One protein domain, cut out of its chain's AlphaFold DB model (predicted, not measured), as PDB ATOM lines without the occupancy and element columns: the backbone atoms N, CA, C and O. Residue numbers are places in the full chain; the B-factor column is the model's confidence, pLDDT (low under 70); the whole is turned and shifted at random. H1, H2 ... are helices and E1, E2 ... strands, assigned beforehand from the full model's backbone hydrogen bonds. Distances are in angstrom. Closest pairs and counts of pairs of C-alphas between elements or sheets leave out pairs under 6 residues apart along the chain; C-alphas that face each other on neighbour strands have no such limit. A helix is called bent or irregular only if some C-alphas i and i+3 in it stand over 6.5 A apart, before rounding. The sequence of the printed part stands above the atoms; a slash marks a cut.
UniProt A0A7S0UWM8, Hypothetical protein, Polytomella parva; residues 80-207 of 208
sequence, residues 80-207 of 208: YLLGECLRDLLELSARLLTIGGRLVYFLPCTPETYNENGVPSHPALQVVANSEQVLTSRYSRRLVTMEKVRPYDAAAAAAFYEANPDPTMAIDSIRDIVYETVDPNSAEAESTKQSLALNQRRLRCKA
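Overview. This is residues 80 to 207 of the 208 residues of the protein "Hypothetical protein" of Polytomella parva (UniProt A0A7S0UWM8). A slender, strongly twisted ribbon of three antiparallel strands has helix H1 running along it, with the short helix H2 close to H1 at one end of the ribbon. Towards the other end H3 and the long helix H4 graze the sheet, and residues 179 to 188, between and into them, stick out free. You will read 128 residues, with four named helices and three named strands in the order H1 E1 E2 E3 H2 H3 H4; the sheet runs E1 E3 E2, antiparallel throughout, and the class is mixed, helices and strands. The whole is loose, with a radius of gyration of the C-alphas of 17.5 A, and only just flat, spanning 56 by 34 by 19 A.

Arrangement. Start at H1, residues 82 to 96, and go on to the sheet of E1, residues 102 to 109, E3, residues 140 to 148, and E2, residues 125 to 134. H1 and this sheet form two layers, a helix on one face of a sheet. H1 has a height of 9.2 A over the sheet, lies over E3 and, on the local plane, runs along it at 24 degrees; the closest C-alphas are those of Ala 94 and Lys 148, 6.6 A apart. Between E1 and E3 look for N 103 and O 146 at 2.8 A; between E2 and E3, a hairpin, look for N 133 and O 141 at 2.8 A. E2 bends by 58 degrees at residue 128. H2, residues 154 to 163, is not on the sheet; it is close to H1 but not clearly touching, with C-alphas 91 and 157 closest at 7.8 A, at a shallow tilt of 20 degrees, opposite ways. H3, residues 170 to 179, only grazes the sheet; its C-alpha 171 is 6.5 A from C-alpha 109, the closest pair of H3 and E1. H4, residues 187 to 205, also only grazes it, with C-alphas 134 and 199 of E2 and H4 closest at 7.5 A. In H1, H2 and H4 every O i to N i+4 pair is within hydrogen-bond range; in H3 it is 3 of 6.

Along the chain. Find C-alpha 82 at (162.220, 157.868, 232.289); from there H1 runs 20.7 A. E1 covers 21.4 A, E2 25.7 A and E3 26.0 A, ending at C-alpha 148, (157.546, 137.990, 226.260). H2 is 14.2 A long and H3 15.3 A; H3 is irregular, with C-alphas 172 and 175 7.7 A apart. H4, 28.1 A long, ends at C-alpha 205, (130.187, 155.208, 226.399).

Size, cuts and confidence. The C-alphas of Ala 155 and Asn 185 are the two farthest apart, 56.2 A. The printed part has no cut, and the link from E1 to E2, 15 residues, is long. The model's pLDDT is under 70 in 33 residues, among them 180 to 207.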
ATOM      1  N   TYR A  80     168.136 160.225 236.541       85.31
ATOM      2  CA  TYR A  80     167.805 158.990 235.844       85.31
ATOM      3  C   TYR A  80     166.501 159.219 235.093       85.31
ATOM      4  O   TYR A  80     165.443 159.386 235.710       85.31
ATOM      5  N   LEU A  81     166.604 159.345 233.772       86.94
ATOM      6  CA  LEU A  81     165.476 159.747 232.939       86.94
ATOM      7  C   LEU A  81     164.483 158.597 232.782       86.94
ATOM      8  O   LEU A  81     164.830 157.422 232.936       86.94
ATOM      9  N   LEU A  82     163.232 158.915 232.440       85.69
ATOM     10  CA  LEU A  82     162.220 157.868 232.289       85.69
ATOM     11  C   LEU A  82     162.586 156.880 231.171       85.69
ATOM     12  O   LEU A  82     162.306 155.691 231.303       85.69
ATOM     13  N   GLY A  83     163.215 157.358 230.093       87.31
ATOM     14  CA  GLY A  83     163.701 156.507 229.003       87.31
ATOM     15  C   GLY A  83     164.679 155.437 229.499       87.31
ATOM     16  O   GLY A  83     164.431 154.249 229.291       87.31
ATOM     17  N   GLU A  84     165.708 155.854 230.250       88.88
ATOM     18  CA  GLU A  84     166.702 154.955 230.859       88.88
ATOM     19  C   GLU A  84     166.022 153.955 231.815       88.88
ATOM     20  O   GLU A  84     166.261 152.749 231.742       88.88
ATOM     21  N   CYS A  85     165.094 154.438 232.648       90.38
ATOM     22  CA  CYS A  85     164.333 153.606 233.580       90.38
ATOM     23  C   CYS A  85     163.501 152.525 232.885       90.38
ATOM     24  O   CYS A  85     163.498 151.363 233.301       90.38
ATOM     25  N   LEU A  86     162.787 152.892 231.821       91.88
ATOM     26  CA  LEU A  86     161.978 151.945 231.067       91.88
ATOM     27  C   LEU A  86     162.851 150.959 230.298       91.88
ATOM     28  O   LEU A  86     162.485 149.789 230.231       91.88
ATOM     29  N   ARG A  87     164.008 151.379 229.773       91.88
ATOM     30  CA  ARG A  87     164.958 150.447 229.158       91.88
ATOM     31  C   ARG A  87     165.355 149.351 230.143       91.88
ATOM     32  O   ARG A  87     165.199 148.171 229.831       91.88
ATOM     33  N   ASP A  88     165.816 149.729 231.329       93.62
ATOM     34  CA  ASP A  88     166.287 148.764 232.324       93.62
ATOM     35  C   ASP A  88     165.146 147.864 232.813       93.62
ATOM     36  O   ASP A  88     165.331 146.660 233.003       93.62
ATOM     37  N   LEU A  89     163.931 148.411 232.931       95.38
ATOM     38  CA  LEU A  89     162.730 147.628 233.219       95.38
ATOM     39  C   LEU A  89     162.454 146.579 232.131       95.38
ATOM     40  O   LEU A  89     162.122 145.435 232.452       95.38
ATOM     41  N   LEU A  90     162.564 146.953 230.857       95.12
ATOM     42  CA  LEU A  90     162.331 146.063 229.720       95.12
ATOM     43  C   LEU A  90     163.406 144.977 229.634       95.12
ATOM     44  O   LEU A  90     163.067 143.806 229.465       95.12
ATOM     45  N   GLU A  91     164.672 145.342 229.823       95.75
ATOM     46  CA  GLU A  91     165.809 144.419 229.886       95.75
ATOM     47  C   GLU A  91     165.636 143.397 231.020       95.75
ATOM     48  O   GLU A  91     165.721 142.181 230.815       95.75
ATOM     49  N   LEU A  92     165.312 143.875 232.224       96.88
ATOM     50  CA  LEU A  92     165.073 143.023 233.384       96.88
ATOM     51  C   LEU A  92     163.883 142.087 233.147       96.88
ATOM     52  O   LEU A  92     163.961 140.890 233.421       96.88
ATOM     53  N   SER A  93     162.794 142.607 232.588       97.25
ATOM     54  CA  SER A  93     161.599 141.818 232.281       97.25
ATOM     55  C   SER A  93     161.884 140.753 231.228       97.25
ATOM     56  O   SER A  93     161.446 139.611 231.367       97.25
ATOM     57  N   ALA A  94     162.665 141.084 230.200       97.12
ATOM     58  CA  ALA A  94     163.083 140.127 229.189       97.12
ATOM     59  C   ALA A  94     163.917 138.993 229.790       97.12
ATOM     60  O   ALA A  94     163.737 137.844 229.389       97.12
ATOM     61  N   ARG A  95     164.770 139.271 230.780       97.12
ATOM     62  CA  ARG A  95     165.554 138.251 231.492       97.12
ATOM     63  C   ARG A  95     164.707 137.378 232.415       97.12
ATOM     64  O   ARG A  95     164.866 136.162 232.402       97.12
ATOM     65  N   LEU A  96     163.821 137.989 233.199       97.50
ATOM     66  CA  LEU A  96     163.133 137.319 234.307       97.50
ATOM     67  C   LEU A  96     161.818 136.634 233.917       97.50
ATOM     68  O   LEU A  96     161.445 135.641 234.538       97.50
ATOM     69  N   LEU A  97     161.095 137.143 232.916       97.75
ATOM     70  CA  LEU A  97     159.815 136.556 232.516       97.75
ATOM     71  C   LEU A  97     160.017 135.235 231.767       97.75
ATOM     72  O   LEU A  97     160.971 135.057 231.007       97.75
ATOM     73  N   THR A  98     159.074 134.312 231.916       97.69
ATOM     74  CA  THR A  98     158.933 133.156 231.022       97.69
ATOM     75  C   THR A  98     158.273 133.575 229.704       97.69
ATOM     76  O   THR A  98     157.683 134.653 229.610       97.69
ATOM     77  N   ILE A  99     158.376 132.745 228.661       98.19
ATOM     78  CA  ILE A  99     157.637 132.975 227.406       98.19
ATOM     79  C   ILE A  99     156.130 132.984 227.698       98.19
ATOM     80  O   ILE A  99     155.642 132.126 228.430       98.19
ATOM     81  N   GLY A 100     155.416 133.972 227.159       97.50
ATOM     82  CA  GLY A 100     154.013 134.269 227.467       97.50
ATOM     83  C   GLY A 100     153.808 135.086 228.752       97.50
ATOM     84  O   GLY A 100     152.697 135.539 229.028       97.50
ATOM     85  N   GLY A 101     154.864 135.312 229.544       97.75
ATOM     86  CA  GLY A 101     154.831 136.193 230.709       97.75
ATOM     87  C   GLY A 101     154.594 137.649 230.306       97.75
ATOM     88  O   GLY A 101     155.027 138.084 229.237       97.75
ATOM     89  N   ARG A 102     153.906 138.411 231.164       97.81
ATOM     90  CA  ARG A 102     153.482 139.783 230.860       97.81
ATOM     91  C   ARG A 102     154.099 140.810 231.797       97.81
ATOM     92  O   ARG A 102     154.068 140.647 233.013       97.81
ATOM     93  N   LEU A 103     154.594 141.892 231.207       97.62
ATOM     94  CA  LEU A 103     154.976 143.127 231.880       97.62
ATOM     95  C   LEU A 103     153.842 144.142 231.705       97.62
ATOM     96  O   LEU A 103     153.381 144.369 230.588       97.62
ATOM     97  N   VAL A 104     153.419 144.778 232.795       97.25
ATOM     98  CA  VAL A 104     152.416 145.850 232.772       97.25
ATOM     99  C   VAL A 104     152.956 147.052 233.531       97.25
ATOM    100  O   VAL A 104     153.363 146.914 234.684       97.25
ATOM    101  N   TYR A 105     152.937 148.229 232.911       95.31
ATOM    102  CA  TYR A 105     153.370 149.473 233.546       95.31
ATOM    103  C   TYR A 105     152.544 150.673 233.078       95.31
ATOM    104  O   TYR A 105     151.888 150.641 232.034       95.31
ATOM    105  N   PHE A 106     152.569 151.744 233.874       92.75
ATOM    106  CA  PHE A 106     151.977 153.024 233.501       92.75
ATOM    107  C   PHE A 106     153.031 153.931 232.870       92.75
ATOM    108  O   PHE A 106     154.041 154.235 233.498       92.75
ATOM    109  N   LEU A 107     152.756 154.405 231.658       91.12
ATOM    110  CA  LEU A 107     153.529 155.430 230.970       91.12
ATOM    111  C   LEU A 107     152.821 156.787 231.141       91.12
ATOM    112  O   LEU A 107     151.682 156.925 230.685       91.12
ATOM    113  N   PRO A 108     153.429 157.788 231.801       88.75
ATOM    114  CA  PRO A 108     152.881 159.146 231.849       88.75
ATOM    115  C   PRO A 108     152.846 159.717 230.426       88.75
ATOM    116  O   PRO A 108     153.760 159.448 229.663       88.75
ATOM    117  N   CYS A 109     151.822 160.462 230.018       84.88
ATOM    118  CA  CYS A 109     151.721 160.966 228.645       84.88
ATOM    119  C   CYS A 109     151.012 162.322 228.594       84.88
ATOM    120  O   CYS A 109     149.977 162.535 229.228       84.88
ATOM    121  N   THR A 110     151.496 163.214 227.749       82.88
ATOM    122  CA  THR A 110     150.767 164.394 227.271       82.88
ATOM    123  C   THR A 110     149.973 164.001 226.020       82.88
ATOM    124  O   THR A 110     150.589 163.549 225.053       82.88
ATOM    125  N   PRO A 111     148.633 164.154 225.993       74.56
ATOM    126  CA  PRO A 111     147.813 163.736 224.848       74.56
ATOM    127  C   PRO A 111     148.263 164.328 223.504       74.56
ATOM    128  O   PRO A 111     148.114 163.691 222.468       74.56
ATOM    129  N   GLU A 112     148.827 165.536 223.526       73.12
ATOM    130  CA  GLU A 112     149.262 166.270 222.332       73.12
ATOM    131  C   GLU A 112     150.589 165.762 221.746       73.12
ATOM    132  O   GLU A 112     150.811 165.884 220.544       73.12
ATOM    133  N   THR A 113     151.472 165.185 222.566       73.75
ATOM    134  CA  THR A 113     152.830 164.791 222.141       73.75
ATOM    135  C   THR A 113     153.056 163.282 222.186       73.75
ATOM    136  O   THR A 113     154.156 162.813 221.896       73.75
ATOM    137  N   TYR A 114     152.045 162.509 222.584       81.81
ATOM    138  CA  TYR A 114     152.151 161.061 222.646       81.81
ATOM    139  C   TYR A 114     152.205 160.440 221.245       81.81
ATOM    140  O   TYR A 114     151.366 160.714 220.389       81.81
ATOM    141  N   ASN A 115     153.157 159.528 221.049       81.19
ATOM    142  CA  ASN A 115     153.257 158.682 219.869       81.19
ATOM    143  C   ASN A 115     153.472 157.230 220.312       81.19
ATOM    144  O   ASN A 115     154.317 156.961 221.164       81.19
ATOM    145  N   GLU A 116     152.730 156.291 219.721       81.69
ATOM    146  CA  GLU A 116     152.863 154.857 220.005       81.69
ATOM    147  C   GLU A 116     154.262 154.328 219.668       81.69
ATOM    148  O   GLU A 116     154.790 153.496 220.402       81.69
ATOM    149  N   ASN A 117     154.910 154.887 218.643       79.56
ATOM    150  CA  ASN A 117     156.292 154.560 218.280       79.56
ATOM    151  C   ASN A 117     157.318 155.078 219.300       79.56
ATOM    152  O   ASN A 117     158.471 154.665 219.268       79.56
ATOM    153  N   GLY A 118     156.914 155.991 220.189       79.81
ATOM    154  CA  GLY A 118     157.751 156.489 221.279       79.81
ATOM    155  C   GLY A 118     157.775 155.563 222.496       79.81
ATOM    156  O   GLY A 118     158.513 155.826 223.439       79.81
ATOM    157  N   VAL A 119     156.972 154.493 222.515       85.75
ATOM    158  CA  VAL A 119     157.004 153.512 223.605       85.75
ATOM    159  C   VAL A 119     158.300 152.695 223.497       85.75
ATOM    160  O   VAL A 119     158.541 152.100 222.443       85.75
ATOM    161  N   PRO A 120     159.121 152.617 224.563       88.38
ATOM    162  CA  PRO A 120     160.328 151.801 224.560       88.38
ATOM    163  C   PRO A 120     160.003 150.358 224.187       88.38
ATOM    164  O   PRO A 120     158.982 149.814 224.605       88.38
ATOM    165  N   SER A 121     160.857 149.738 223.383       90.81
ATOM    166  CA  SER A 121     160.660 148.370 222.904       90.81
ATOM    167  C   SER A 121     161.900 147.524 223.162       90.81
ATOM    168  O   SER A 121     162.967 148.043 223.477       90.81
ATOM    169  N   HIS A 122     161.737 146.203 223.097       94.69
ATOM    170  CA  HIS A 122     162.807 145.240 223.332       94.69
ATOM    171  C   HIS A 122     162.574 144.009 222.445       94.69
ATOM    172  O   HIS A 122     161.433 143.561 222.343       94.69
ATOM    173  N   PRO A 123     163.605 143.397 221.830       95.69
ATOM    174  CA  PRO A 123     163.433 142.313 220.857       95.69
ATOM    175  C   PRO A 123     162.671 141.093 221.397       95.69
ATOM    176  O   PRO A 123     161.969 140.425 220.642       95.69
ATOM    177  N   ALA A 124     162.776 140.795 222.693       96.75
ATOM    178  CA  ALA A 124     162.060 139.677 223.317       96.75
ATOM    179  C   ALA A 124     160.613 139.995 223.747       96.75
ATOM    180  O   ALA A 124     159.877 139.070 224.096       96.75
ATOM    181  N   LEU A 125     160.209 141.270 223.748       96.88
ATOM    182  CA  LEU A 125     158.918 141.743 224.255       96.88
ATOM    183  C   LEU A 125     158.087 142.358 223.124       96.88
ATOM    184  O   LEU A 125     158.602 143.062 222.261       96.88
ATOM    185  N   GLN A 126     156.781 142.130 223.150       96.19
ATOM    186  CA  GLN A 126     155.840 142.725 222.206       96.19
ATOM    187  C   GLN A 126     154.718 143.429 222.959       96.19
ATOM    188  O   GLN A 126     154.155 142.863 223.892       96.19
ATOM    189  N   VAL A 127     154.360 144.644 222.543       96.00
ATOM    190  CA  VAL A 127     153.182 145.341 223.076       96.00
ATOM    191  C   VAL A 127     151.919 144.603 222.627       96.00
ATOM    192  O   VAL A 127     151.687 144.442 221.432       96.00
ATOM    193  N   VAL A 128     151.100 144.169 223.585       96.56
ATOM    194  CA  VAL A 128     149.828 143.463 223.337       96.56
ATOM    195  C   VAL A 128     148.606 144.296 223.713       96.56
ATOM    196  O   VAL A 128     147.511 144.038 223.222       96.56
ATOM    197  N   ALA A 129     148.772 145.303 224.573       95.19
ATOM    198  CA  ALA A 129     147.720 146.262 224.884       95.19
ATOM    199  C   ALA A 129     148.303 147.627 225.252       95.19
ATOM    200  O   ALA A 129     149.366 147.723 225.869       95.19
ATOM    201  N   ASN A 130     147.577 148.680 224.892       94.31
ATOM    202  CA  ASN A 130     147.919 150.061 225.192       94.31
ATOM    203  C   ASN A 130     146.622 150.840 225.423       94.31
ATOM    204  O   ASN A 130     145.884 151.130 224.483       94.31
ATOM    205  N   SER A 131     146.326 151.126 226.688       92.56
ATOM    206  CA  SER A 131     145.059 151.735 227.094       92.56
ATOM    207  C   SER A 131     145.298 153.095 227.724       92.56
ATOM    208  O   SER A 131     145.982 153.198 228.740       92.56
ATOM    209  N   GLU A 132     144.707 154.142 227.157       91.38
ATOM    210  CA  GLU A 132     144.834 155.503 227.671       91.38
ATOM    211  C   GLU A 132     143.794 155.822 228.750       91.38
ATOM    212  O   GLU A 132     142.597 155.576 228.594       91.38
ATOM    213  N   GLN A 133     144.261 156.440 229.830       90.81
ATOM    214  CA  GLN A 133     143.456 157.051 230.871       90.81
ATOM    215  C   GLN A 133     143.792 158.544 230.957       90.81
ATOM    216  O   GLN A 133     144.829 158.939 231.491       90.81
ATOM    217  N   VAL A 134     142.878 159.378 230.466       89.12
ATOM    218  CA  VAL A 134     142.959 160.838 230.590       89.12
ATOM    219  C   VAL A 134     142.656 161.235 232.037       89.12
ATOM    220  O   VAL A 134     141.621 160.842 232.579       89.12
ATOM    221  N   LEU A 135     143.552 161.997 232.668       86.38
ATOM    222  CA  LEU A 135     143.395 162.462 234.051       86.38
ATOM    223  C   LEU A 135     143.004 163.942 234.074       86.38
ATOM    224  O   LEU A 135     142.033 164.323 234.725       86.38
ATOM    225  N   THR A 136     143.720 164.757 233.303       83.69
ATOM    226  CA  THR A 136     143.412 166.162 233.026       83.69
ATOM    227  C   THR A 136     143.525 166.419 231.523       83.69
ATOM    228  O   THR A 136     143.863 165.530 230.746       83.69
ATOM    229  N   SER A 137     143.194 167.625 231.075       80.25
ATOM    230  CA  SER A 137     143.306 168.008 229.666       80.25
ATOM    231  C   SER A 137     144.754 168.010 229.178       80.25
ATOM    232  O   SER A 137     145.005 167.719 228.015       80.25
ATOM    233  N   ARG A 138     145.696 168.331 230.072       78.19
ATOM    234  CA  ARG A 138     147.134 168.398 229.792       78.19
ATOM    235  C   ARG A 138     147.866 167.099 230.137       78.19
ATOM    236  O   ARG A 138     148.994 166.915 229.708       78.19
ATOM    237  N   TYR A 139     147.240 166.187 230.884       84.06
ATOM    238  CA  TYR A 139     147.905 164.993 231.397       84.06
ATOM    239  C   TYR A 139     147.039 163.737 231.312       84.06
ATOM    240  O   TYR A 139     145.895 163.674 231.770       84.06
ATOM    241  N   SER A 140     147.636 162.688 230.772       88.56
ATOM    242  CA  SER A 140     147.078 161.348 230.668       88.56
ATOM    243  C   SER A 140     148.121 160.324 231.114       88.56
ATOM    244  O   SER A 140     149.295 160.636 231.310       88.56
ATOM    245  N   ARG A 141     147.698 159.076 231.282       91.25
ATOM    246  CA  ARG A 141     148.607 157.943 231.456       91.25
ATOM    247  C   ARG A 141     148.158 156.783 230.592       91.25
ATOM    248  O   ARG A 141     146.959 156.582 230.411       91.25
ATOM    249  N   ARG A 142     149.099 155.989 230.104       92.38
ATOM    250  CA  ARG A 142     148.824 154.786 229.320       92.38
ATOM    251  C   ARG A 142     149.230 153.546 230.090       92.38
ATOM    252  O   ARG A 142     150.347 153.459 230.580       92.38
ATOM    253  N   LEU A 143     148.307 152.600 230.216       95.75
ATOM    254  CA  LEU A 143     148.600 151.266 230.715       95.75
ATOM    255  C   LEU A 143     149.137 150.442 229.545       95.75
ATOM    256  O   LEU A 143     148.371 150.030 228.670       95.75
ATOM    257  N   VAL A 144     150.451 150.239 229.520       95.50
ATOM    258  CA  VAL A 144     151.136 149.453 228.493       95.50
ATOM    259  C   VAL A 144     151.291 148.030 229.005       95.50
ATOM    260  O   VAL A 144     151.794 147.808 230.104       95.50
ATOM    261  N   THR A 145     150.843 147.064 228.209       97.06
ATOM    262  CA  THR A 145     151.045 145.636 228.462       97.06
ATOM    263  C   THR A 145     151.942 145.067 227.381       97.06
ATOM    264  O   THR A 145     151.623 145.165 226.194       97.06
ATOM    265  N   MET A 146     153.036 144.445 227.797       97.50
ATOM    266  CA  MET A 146     153.959 143.726 226.933       97.50
ATOM    267  C   MET A 146     153.974 142.247 227.292       97.50
ATOM    268  O   MET A 146     153.875 141.889 228.462       97.50
ATOM    269  N   GLU A 147     154.126 141.392 226.293       98.00
ATOM    270  CA  GLU A 147     154.264 139.948 226.449       98.00
ATOM    271  C   GLU A 147     155.636 139.497 225.950       98.00
ATOM    272  O   GLU A 147     156.114 139.960 224.911       98.00
ATOM    273  N   LYS A 148     156.285 138.594 226.689       98.25
ATOM    274  CA  LYS A 148     157.546 137.990 226.260       98.25
ATOM    275  C   LYS A 148     157.272 136.909 225.222       98.25
ATOM    276  O   LYS A 148     156.780 135.835 225.552       98.25
ATOM    277  N   VAL A 149     157.644 137.181 223.977       97.75
ATOM    278  CA  VAL A 149     157.373 136.308 222.824       97.75
ATOM    279  C   VAL A 149     158.590 135.498 222.380       97.75
ATOM    280  O   VAL A 149     158.446 134.528 221.642       97.75
ATOM    281  N   ARG A 150     159.798 135.876 222.819       96.94
ATOM    282  CA  ARG A 150     161.053 135.189 222.478       96.94
ATOM    283  C   ARG A 150     161.942 134.986 223.710       96.94
ATOM    284  O   ARG A 150     161.824 135.744 224.677       96.94
ATOM    285  N   PRO A 151     162.819 133.964 223.715       97.19
ATOM    286  CA  PRO A 151     163.840 133.815 224.746       97.19
ATOM    287  C   PRO A 151     164.734 135.053 224.815       97.19
ATOM    288  O   PRO A 151     164.877 135.781 223.834       97.19
ATOM    289  N   TYR A 152     165.312 135.300 225.989       97.00
ATOM    290  CA  TYR A 152     166.280 136.378 226.124       97.00
ATOM    291  C   TYR A 152     167.565 136.001 225.389       97.00
ATOM    292  O   TYR A 152     168.107 134.919 225.613       97.00
ATOM    293  N   ASP A 153     168.034 136.910 224.543       96.19
ATOM    294  CA  ASP A 153     169.312 136.823 223.854       96.19
ATOM    295  C   ASP A 153     170.067 138.132 224.097       96.19
ATOM    296  O   ASP A 153     169.637 139.203 223.664       96.19
ATOM    297  N   ALA A 154     171.186 138.029 224.814       95.12
ATOM    298  CA  ALA A 154     172.010 139.171 225.178       95.12
ATOM    299  C   ALA A 154     172.639 139.853 223.954       95.12
ATOM    300  O   ALA A 154     172.770 141.076 223.948       95.12
ATOM    301  N   ALA A 155     173.000 139.094 222.913       95.00
ATOM    302  CA  ALA A 155     173.596 139.657 221.705       95.00
ATOM    303  C   ALA A 155     172.557 140.462 220.915       95.00
ATOM    304  O   ALA A 155     172.824 141.591 220.505       95.00
ATOM    305  N   ALA A 156     171.345 139.918 220.772       93.75
ATOM    306  CA  ALA A 156     170.239 140.622 220.133       93.75
ATOM    307  C   ALA A 156     169.801 141.869 220.919       93.75
ATOM    308  O   ALA A 156     169.507 142.895 220.309       93.75
ATOM    309  N   ALA A 157     169.769 141.802 222.256       93.19
ATOM    310  CA  ALA A 157     169.440 142.947 223.106       93.19
ATOM    311  C   ALA A 157     170.490 144.064 222.992       93.19
ATOM    312  O   ALA A 157     170.135 145.219 222.767       93.19
ATOM    313  N   ALA A 158     171.781 143.722 223.058       92.50
ATOM    314  CA  ALA A 158     172.867 144.689 222.896       92.50
ATOM    315  C   ALA A 158     172.843 145.352 221.509       92.50
ATOM    316  O   ALA A 158     172.879 146.575 221.415       92.50
ATOM    317  N   ALA A 159     172.696 144.562 220.440       93.94
ATOM    318  CA  ALA A 159     172.592 145.089 219.079       93.94
ATOM    319  C   ALA A 159     171.373 146.007 218.899       93.94
ATOM    320  O   ALA A 159     171.447 147.009 218.191       93.94
ATOM    321  N   PHE A 160     170.254 145.687 219.555       92.38
ATOM    322  CA  PHE A 160     169.054 146.514 219.519       92.38
ATOM    323  C   PHE A 160     169.272 147.880 220.178       92.38
ATOM    324  O   PHE A 160     168.886 148.889 219.596       92.38
ATOM    325  N   TYR A 161     169.895 147.930 221.358       89.44
ATOM    326  CA  TYR A 161     170.153 149.199 222.049       89.44
ATOM    327  C   TYR A 161     171.267 150.029 221.409       89.44
ATOM    328  O   TYR A 161     171.219 151.252 221.486       89.44
ATOM    329  N   GLU A 162     172.225 149.388 220.741       90.88
ATOM    330  CA  GLU A 162     173.219 150.089 219.922       90.88
ATOM    331  C   GLU A 162     172.555 150.761 218.709       90.88
ATOM    332  O   GLU A 162     172.838 151.912 218.390       90.88
ATOM    333  N   ALA A 163     171.624 150.062 218.049       91.38
ATOM    334  CA  ALA A 163     170.878 150.609 216.917       91.38
ATOM    335  C   ALA A 163     169.851 151.677 217.337       91.38
ATOM    336  O   ALA A 163     169.589 152.611 216.579       91.38
ATOM    337  N   ASN A 164     169.277 151.537 218.536       87.44
ATOM    338  CA  ASN A 164     168.207 152.379 219.058       87.44
ATOM    339  C   ASN A 164     168.633 153.010 220.400       87.44
ATOM    340  O   ASN A 164     168.334 152.447 221.462       87.44
ATOM    341  N   PRO A 165     169.307 154.177 220.377       81.56
ATOM    342  CA  PRO A 165     169.663 154.897 221.595       81.56
ATOM    343  C   PRO A 165     168.413 155.330 222.374       81.56
ATOM    344  O   PRO A 165     167.307 155.358 221.830       81.56
ATOM    345  N   ASP A 166     168.587 155.674 223.658       76.19
ATOM    346  CA  ASP A 166     167.459 156.091 224.503       76.19
ATOM    347  C   ASP A 166     166.673 157.229 223.862       76.19
ATOM    348  O   ASP A 166     167.253 158.284 223.578       76.19
ATOM    349  N   PRO A 167     165.348 157.086 223.711       69.62
ATOM    350  CA  PRO A 167     164.530 158.228 223.380       69.62
ATOM    351  C   PRO A 167     164.526 159.190 224.573       69.62
ATOM    352  O   PRO A 167     164.165 158.817 225.691       69.62
ATOM    353  N   THR A 168     164.873 160.456 224.329       70.62
ATOM    354  CA  THR A 168     164.475 161.532 225.239       70.62
ATOM    355  C   THR A 168     162.956 161.605 225.209       70.62
ATOM    356  O   THR A 168     162.351 161.928 224.183       70.62
ATOM    357  N   MET A 169     162.323 161.253 226.321       72.56
ATOM    358  CA  MET A 169     160.873 161.229 226.408       72.56
ATOM    359  C   MET A 169     160.388 162.636 226.752       72.56
ATOM    360  O   MET A 169     160.873 163.246 227.701       72.56
ATOM    361  N   ALA A 170     159.352 163.128 226.063       65.38
ATOM    362  CA  ALA A 170     158.693 164.405 226.399       65.38
ATOM    363  C   ALA A 170     158.171 164.460 227.858       65.38
ATOM    364  O   ALA A 170     157.788 165.508 228.371       65.38
ATOM    365  N   ILE A 171     158.159 163.303 228.520       68.06
ATOM    366  CA  ILE A 171     157.715 163.063 229.885       68.06
ATOM    367  C   ILE A 171     158.692 163.598 230.933       68.06
ATOM    368  O   ILE A 171     158.262 163.903 232.044       68.06
ATOM    369  N   ASP A 172     159.974 163.767 230.609       69.06
ATOM    370  CA  ASP A 172     160.948 164.255 231.592       69.06
ATOM    371  C   ASP A 172     160.604 165.683 232.087       69.06
ATOM    372  O   ASP A 172     160.973 166.063 233.196       69.06
ATOM    373  N   SER A 173     159.781 166.428 231.333       70.69
ATOM    374  CA  SER A 173     159.228 167.745 231.696       70.69
ATOM    375  C   SER A 173     157.778 167.710 232.216       70.69
ATOM    376  O   SER A 173     157.145 168.755 232.363       70.69
ATOM    377  N   ILE A 174     157.198 166.536 232.508       71.50
ATOM    378  CA  ILE A 174     155.772 166.434 232.890       71.50
ATOM    379  C   ILE A 174     155.444 167.149 234.193       71.50
ATOM    380  O   ILE A 174     154.325 167.634 234.345       71.50
ATOM    381  N   ARG A 175     156.395 167.242 235.127       71.38
ATOM    382  CA  ARG A 175     156.185 168.025 236.348       71.38
ATOM    383  C   ARG A 175     155.850 169.474 236.004       71.38
ATOM    384  O   ARG A 175     154.899 170.012 236.558       71.38
ATOM    385  N   ASP A 176     156.575 170.058 235.061       72.25
ATOM    386  CA  ASP A 176     156.345 171.435 234.647       72.25
ATOM    387  C   ASP A 176     154.980 171.544 233.963       72.25
ATOM    388  O   ASP A 176     154.152 172.334 234.388       72.25
ATOM    389  N   ILE A 177     154.657 170.633 233.042       71.50
ATOM    390  CA  ILE A 177     153.366 170.622 232.328       71.50
ATOM    391  C   ILE A 177     152.154 170.471 233.269       71.50
ATOM    392  O   ILE A 177     151.091 171.043 233.023       71.50
ATOM    393  N   VAL A 178     152.267 169.661 234.324       69.31
ATOM    394  CA  VAL A 178     151.151 169.378 235.246       69.31
ATOM    395  C   VAL A 178     150.967 170.489 236.276       69.31
ATOM    396  O   VAL A 178     149.831 170.757 236.674       69.31
ATOM    397  N   TYR A 179     152.061 171.099 236.735       70.19
ATOM    398  CA  TYR A 179     152.036 172.103 237.800       70.19
ATOM    399  C   TYR A 179     152.169 173.542 237.299       70.19
ATOM    400  O   TYR A 179     152.080 174.459 238.114       70.19
ATOM    401  N   GLU A 180     152.330 173.760 235.994       67.56
ATOM    402  CA  GLU A 180     152.226 175.088 235.407       67.56
ATOM    403  C   GLU A 180     150.810 175.627 235.639       67.56
ATOM    404  O   GLU A 180     149.800 175.124 235.137       67.56
ATOM    405  N   THR A 181     150.728 176.641 236.494       58.56
ATOM    406  CA  THR A 181     149.475 177.297 236.834       58.56
ATOM    407  C   THR A 181     149.068 178.192 235.676       58.56
ATOM    408  O   THR A 181     149.557 179.312 235.552       58.56
ATOM    409  N   VAL A 182     148.166 177.702 234.830       60.88
ATOM    410  CA  VAL A 182     147.525 178.535 233.811       60.88
ATOM    411  C   VAL A 182     146.601 179.535 234.510       60.88
ATOM    412  O   VAL A 182     145.775 179.138 235.338       60.88
ATOM    413  N   ASP A 183     146.716 180.821 234.172       64.50
ATOM    414  CA  ASP A 183     145.844 181.860 234.716       64.50
ATOM    415  C   ASP A 183     144.363 181.487 234.500       64.50
ATOM    416  O   ASP A 183     143.949 181.214 233.364       64.50
ATOM    417  N   PRO A 184     143.526 181.501 235.555       59.88
ATOM    418  CA  PRO A 184     142.150 181.002 235.496       59.88
ATOM    419  C   PRO A 184     141.217 181.826 234.592       59.88
ATOM    420  O   PRO A 184     140.121 181.361 234.287       59.88
ATOM    421  N   ASN A 185     141.648 183.016 234.156       59.62
ATOM    422  CA  ASN A 185     140.930 183.895 233.225       59.62
ATOM    423  C   ASN A 185     141.402 183.771 231.764       59.62
ATOM    424  O   ASN A 185     140.951 184.530 230.908       59.62
ATOM    425  N   SER A 186     142.320 182.854 231.463       63.72
ATOM    426  CA  SER A 186     142.761 182.619 230.088       63.72
ATOM    427  C   SER A 186     141.749 181.764 229.313       63.72
ATOM    428  O   SER A 186     141.131 180.845 229.855       63.72
ATOM    429  N   ALA A 187     141.614 182.023 228.011       62.53
ATOM    430  CA  ALA A 187     140.744 181.253 227.115       62.53
ATOM    431  C   ALA A 187     141.105 179.749 227.061       62.53
ATOM    432  O   ALA A 187     140.263 178.898 226.758       62.53
ATOM    433  N   GLU A 188     142.345 179.394 227.406       60.56
ATOM    434  CA  GLU A 188     142.822 178.010 227.453       60.56
ATOM    435  C   GLU A 188     142.183 177.191 228.588       60.56
ATOM    436  O   GLU A 188     141.960 175.985 228.433       60.56
ATOM    437  N   ALA A 189     141.815 177.834 229.703       60.94
ATOM    438  CA  ALA A 189     141.173 177.187 230.848       60.94
ATOM    439  C   ALA A 189     139.729 176.727 230.549       60.94
ATOM    440  O   ALA A 189     139.232 175.768 231.147       60.94
ATOM    441  N   GLU A 190     139.034 177.383 229.616       62.78
ATOM    442  CA  GLU A 190     137.678 176.994 229.201       62.78
ATOM    443  C   GLU A 190     137.694 175.836 228.194       62.78
ATOM    444  O   GLU A 190     136.935 174.871 228.339       62.78
ATOM    445  N   SER A 191     138.617 175.875 227.229       65.00
ATOM    446  CA  SER A 191     138.828 174.803 226.242       65.00
ATOM    447  C   SER A 191     139.224 173.472 226.901       65.00
ATOM    448  O   SER A 191     138.723 172.391 226.562       65.00
ATOM    449  N   THR A 192     140.068 173.537 227.932       63.94
ATOM    450  CA  THR A 192     140.495 172.367 228.712       63.94
ATOM    451  C   THR A 192     139.351 171.730 229.508       63.94
ATOM    452  O   THR A 192     139.232 170.504 229.531       63.94
ATOM    453  N   LYS A 193     138.445 172.525 230.094       67.06
ATOM    454  CA  LYS A 193     137.241 172.005 230.775       67.06
ATOM    455  C   LYS A 193     136.289 171.299 229.806       67.06
ATOM    456  O   LYS A 193     135.763 170.234 230.136       67.06
ATOM    457  N   GLN A 194     136.085 171.857 228.611       64.62
ATOM    458  CA  GLN A 194     135.214 171.254 227.595       64.62
ATOM    459  C   GLN A 194     135.780 169.937 227.053       64.62
ATOM    460  O   GLN A 194     135.054 168.942 226.999       64.62
ATOM    461  N   SER A 195     137.070 169.891 226.710       66.19
ATOM    462  CA  SER A 195     137.730 168.668 226.221       66.19
ATOM    463  C   SER A 195     137.754 167.553 227.273       66.19
ATOM    464  O   SER A 195     137.455 166.400 226.950       66.19
ATOM    465  N   LEU A 196     137.995 167.889 228.545       67.50
ATOM    466  CA  LEU A 196     137.897 166.945 229.662       67.50
ATOM    467  C   LEU A 196     136.496 166.354 229.805       67.50
ATOM    468  O   LEU A 196     136.351 165.135 229.892       67.50
ATOM    469  N   ALA A 197     135.459 167.192 229.795       68.12
ATOM    470  CA  ALA A 197     134.076 166.732 229.904       68.12
ATOM    471  C   ALA A 197     133.676 165.817 228.730       68.12
ATOM    472  O   ALA A 197     132.960 164.827 228.913       68.12
ATOM    473  N   LEU A 198     134.169 166.114 227.527       65.81
ATOM    474  CA  LEU A 198     133.898 165.340 226.317       65.81
ATOM    475  C   LEU A 198     134.628 163.986 226.333       65.81
ATOM    476  O   LEU A 198     134.031 162.958 226.003       65.81
ATOM    477  N   ASN A 199     135.872 163.955 226.815       62.06
ATOM    478  CA  ASN A 199     136.630 162.718 227.019       62.06
ATOM    479  C   ASN A 199     136.040 161.848 228.138       62.06
ATOM    480  O   ASN A 199     135.898 160.638 227.956       62.06
ATOM    481  N   GLN A 200     135.595 162.443 229.248       66.06
ATOM    482  CA  GLN A 200     134.890 161.716 230.312       66.06
ATOM    483  C   GLN A 200     133.582 161.085 229.810       66.06
ATOM    484  O   GLN A 200     133.249 159.965 230.200       66.06
ATOM    485  N   ARG A 201     132.859 161.754 228.901       64.38
ATOM    486  CA  ARG A 201     131.683 161.172 228.230       64.38
ATOM    487  C   ARG A 201     132.057 160.023 227.290       64.38
ATOM    488  O   ARG A 201     131.406 158.985 227.335       64.38
ATOM    489  N   ARG A 202     133.121 160.158 226.490       60.50
ATOM    490  CA  ARG A 202     133.600 159.090 225.588       60.50
ATOM    491  C   ARG A 202     134.036 157.826 226.333       60.50
ATOM    492  O   ARG A 202     133.715 156.731 225.882       60.50
ATOM    493  N   LEU A 203     134.718 157.969 227.469       58.62
ATOM    494  CA  LEU A 203     135.134 156.836 228.306       58.62
ATOM    495  C   LEU A 203     133.934 156.113 228.938       58.62
ATOM    496  O   LEU A 203     133.941 154.890 229.023       58.62
ATOM    497  N   ARG A 204     132.871 156.842 229.311       58.44
ATOM    498  CA  ARG A 204     131.628 156.238 229.822       58.44
ATOM    499  C   ARG A 204     130.830 155.476 228.762       58.44
ATOM    500  O   ARG A 204     130.135 154.537 229.118       58.44
ATOM    501  N   CYS A 205     130.928 155.856 227.487       50.03
ATOM    502  CA  CYS A 205     130.187 155.208 226.399       50.03
ATOM    503  C   CYS A 205     130.943 154.058 225.706       50.03
ATOM    504  O   CYS A 205     130.346 153.382 224.878       50.03
ATOM    505  N   LYS A 206     132.231 153.834 226.009       49.03
ATOM    506  CA  LYS A 206     133.026 152.701 225.485       49.03
ATOM    507  C   LYS A 206     133.028 151.464 226.392       49.03
ATOM    508  O   LYS A 206     133.577 150.438 226.008       49.03
ATOM    509  N   ALA A 207     132.446 151.559 227.583       43.47
ATOM    510  CA  ALA A 207     132.207 150.416 228.449       43.47
ATOM    511  C   ALA A 207     130.784 149.909 228.190       43.47
ATOM    512  O   ALA A 207     129.877 150.414 228.834       43.47
TER     513      ALA A 207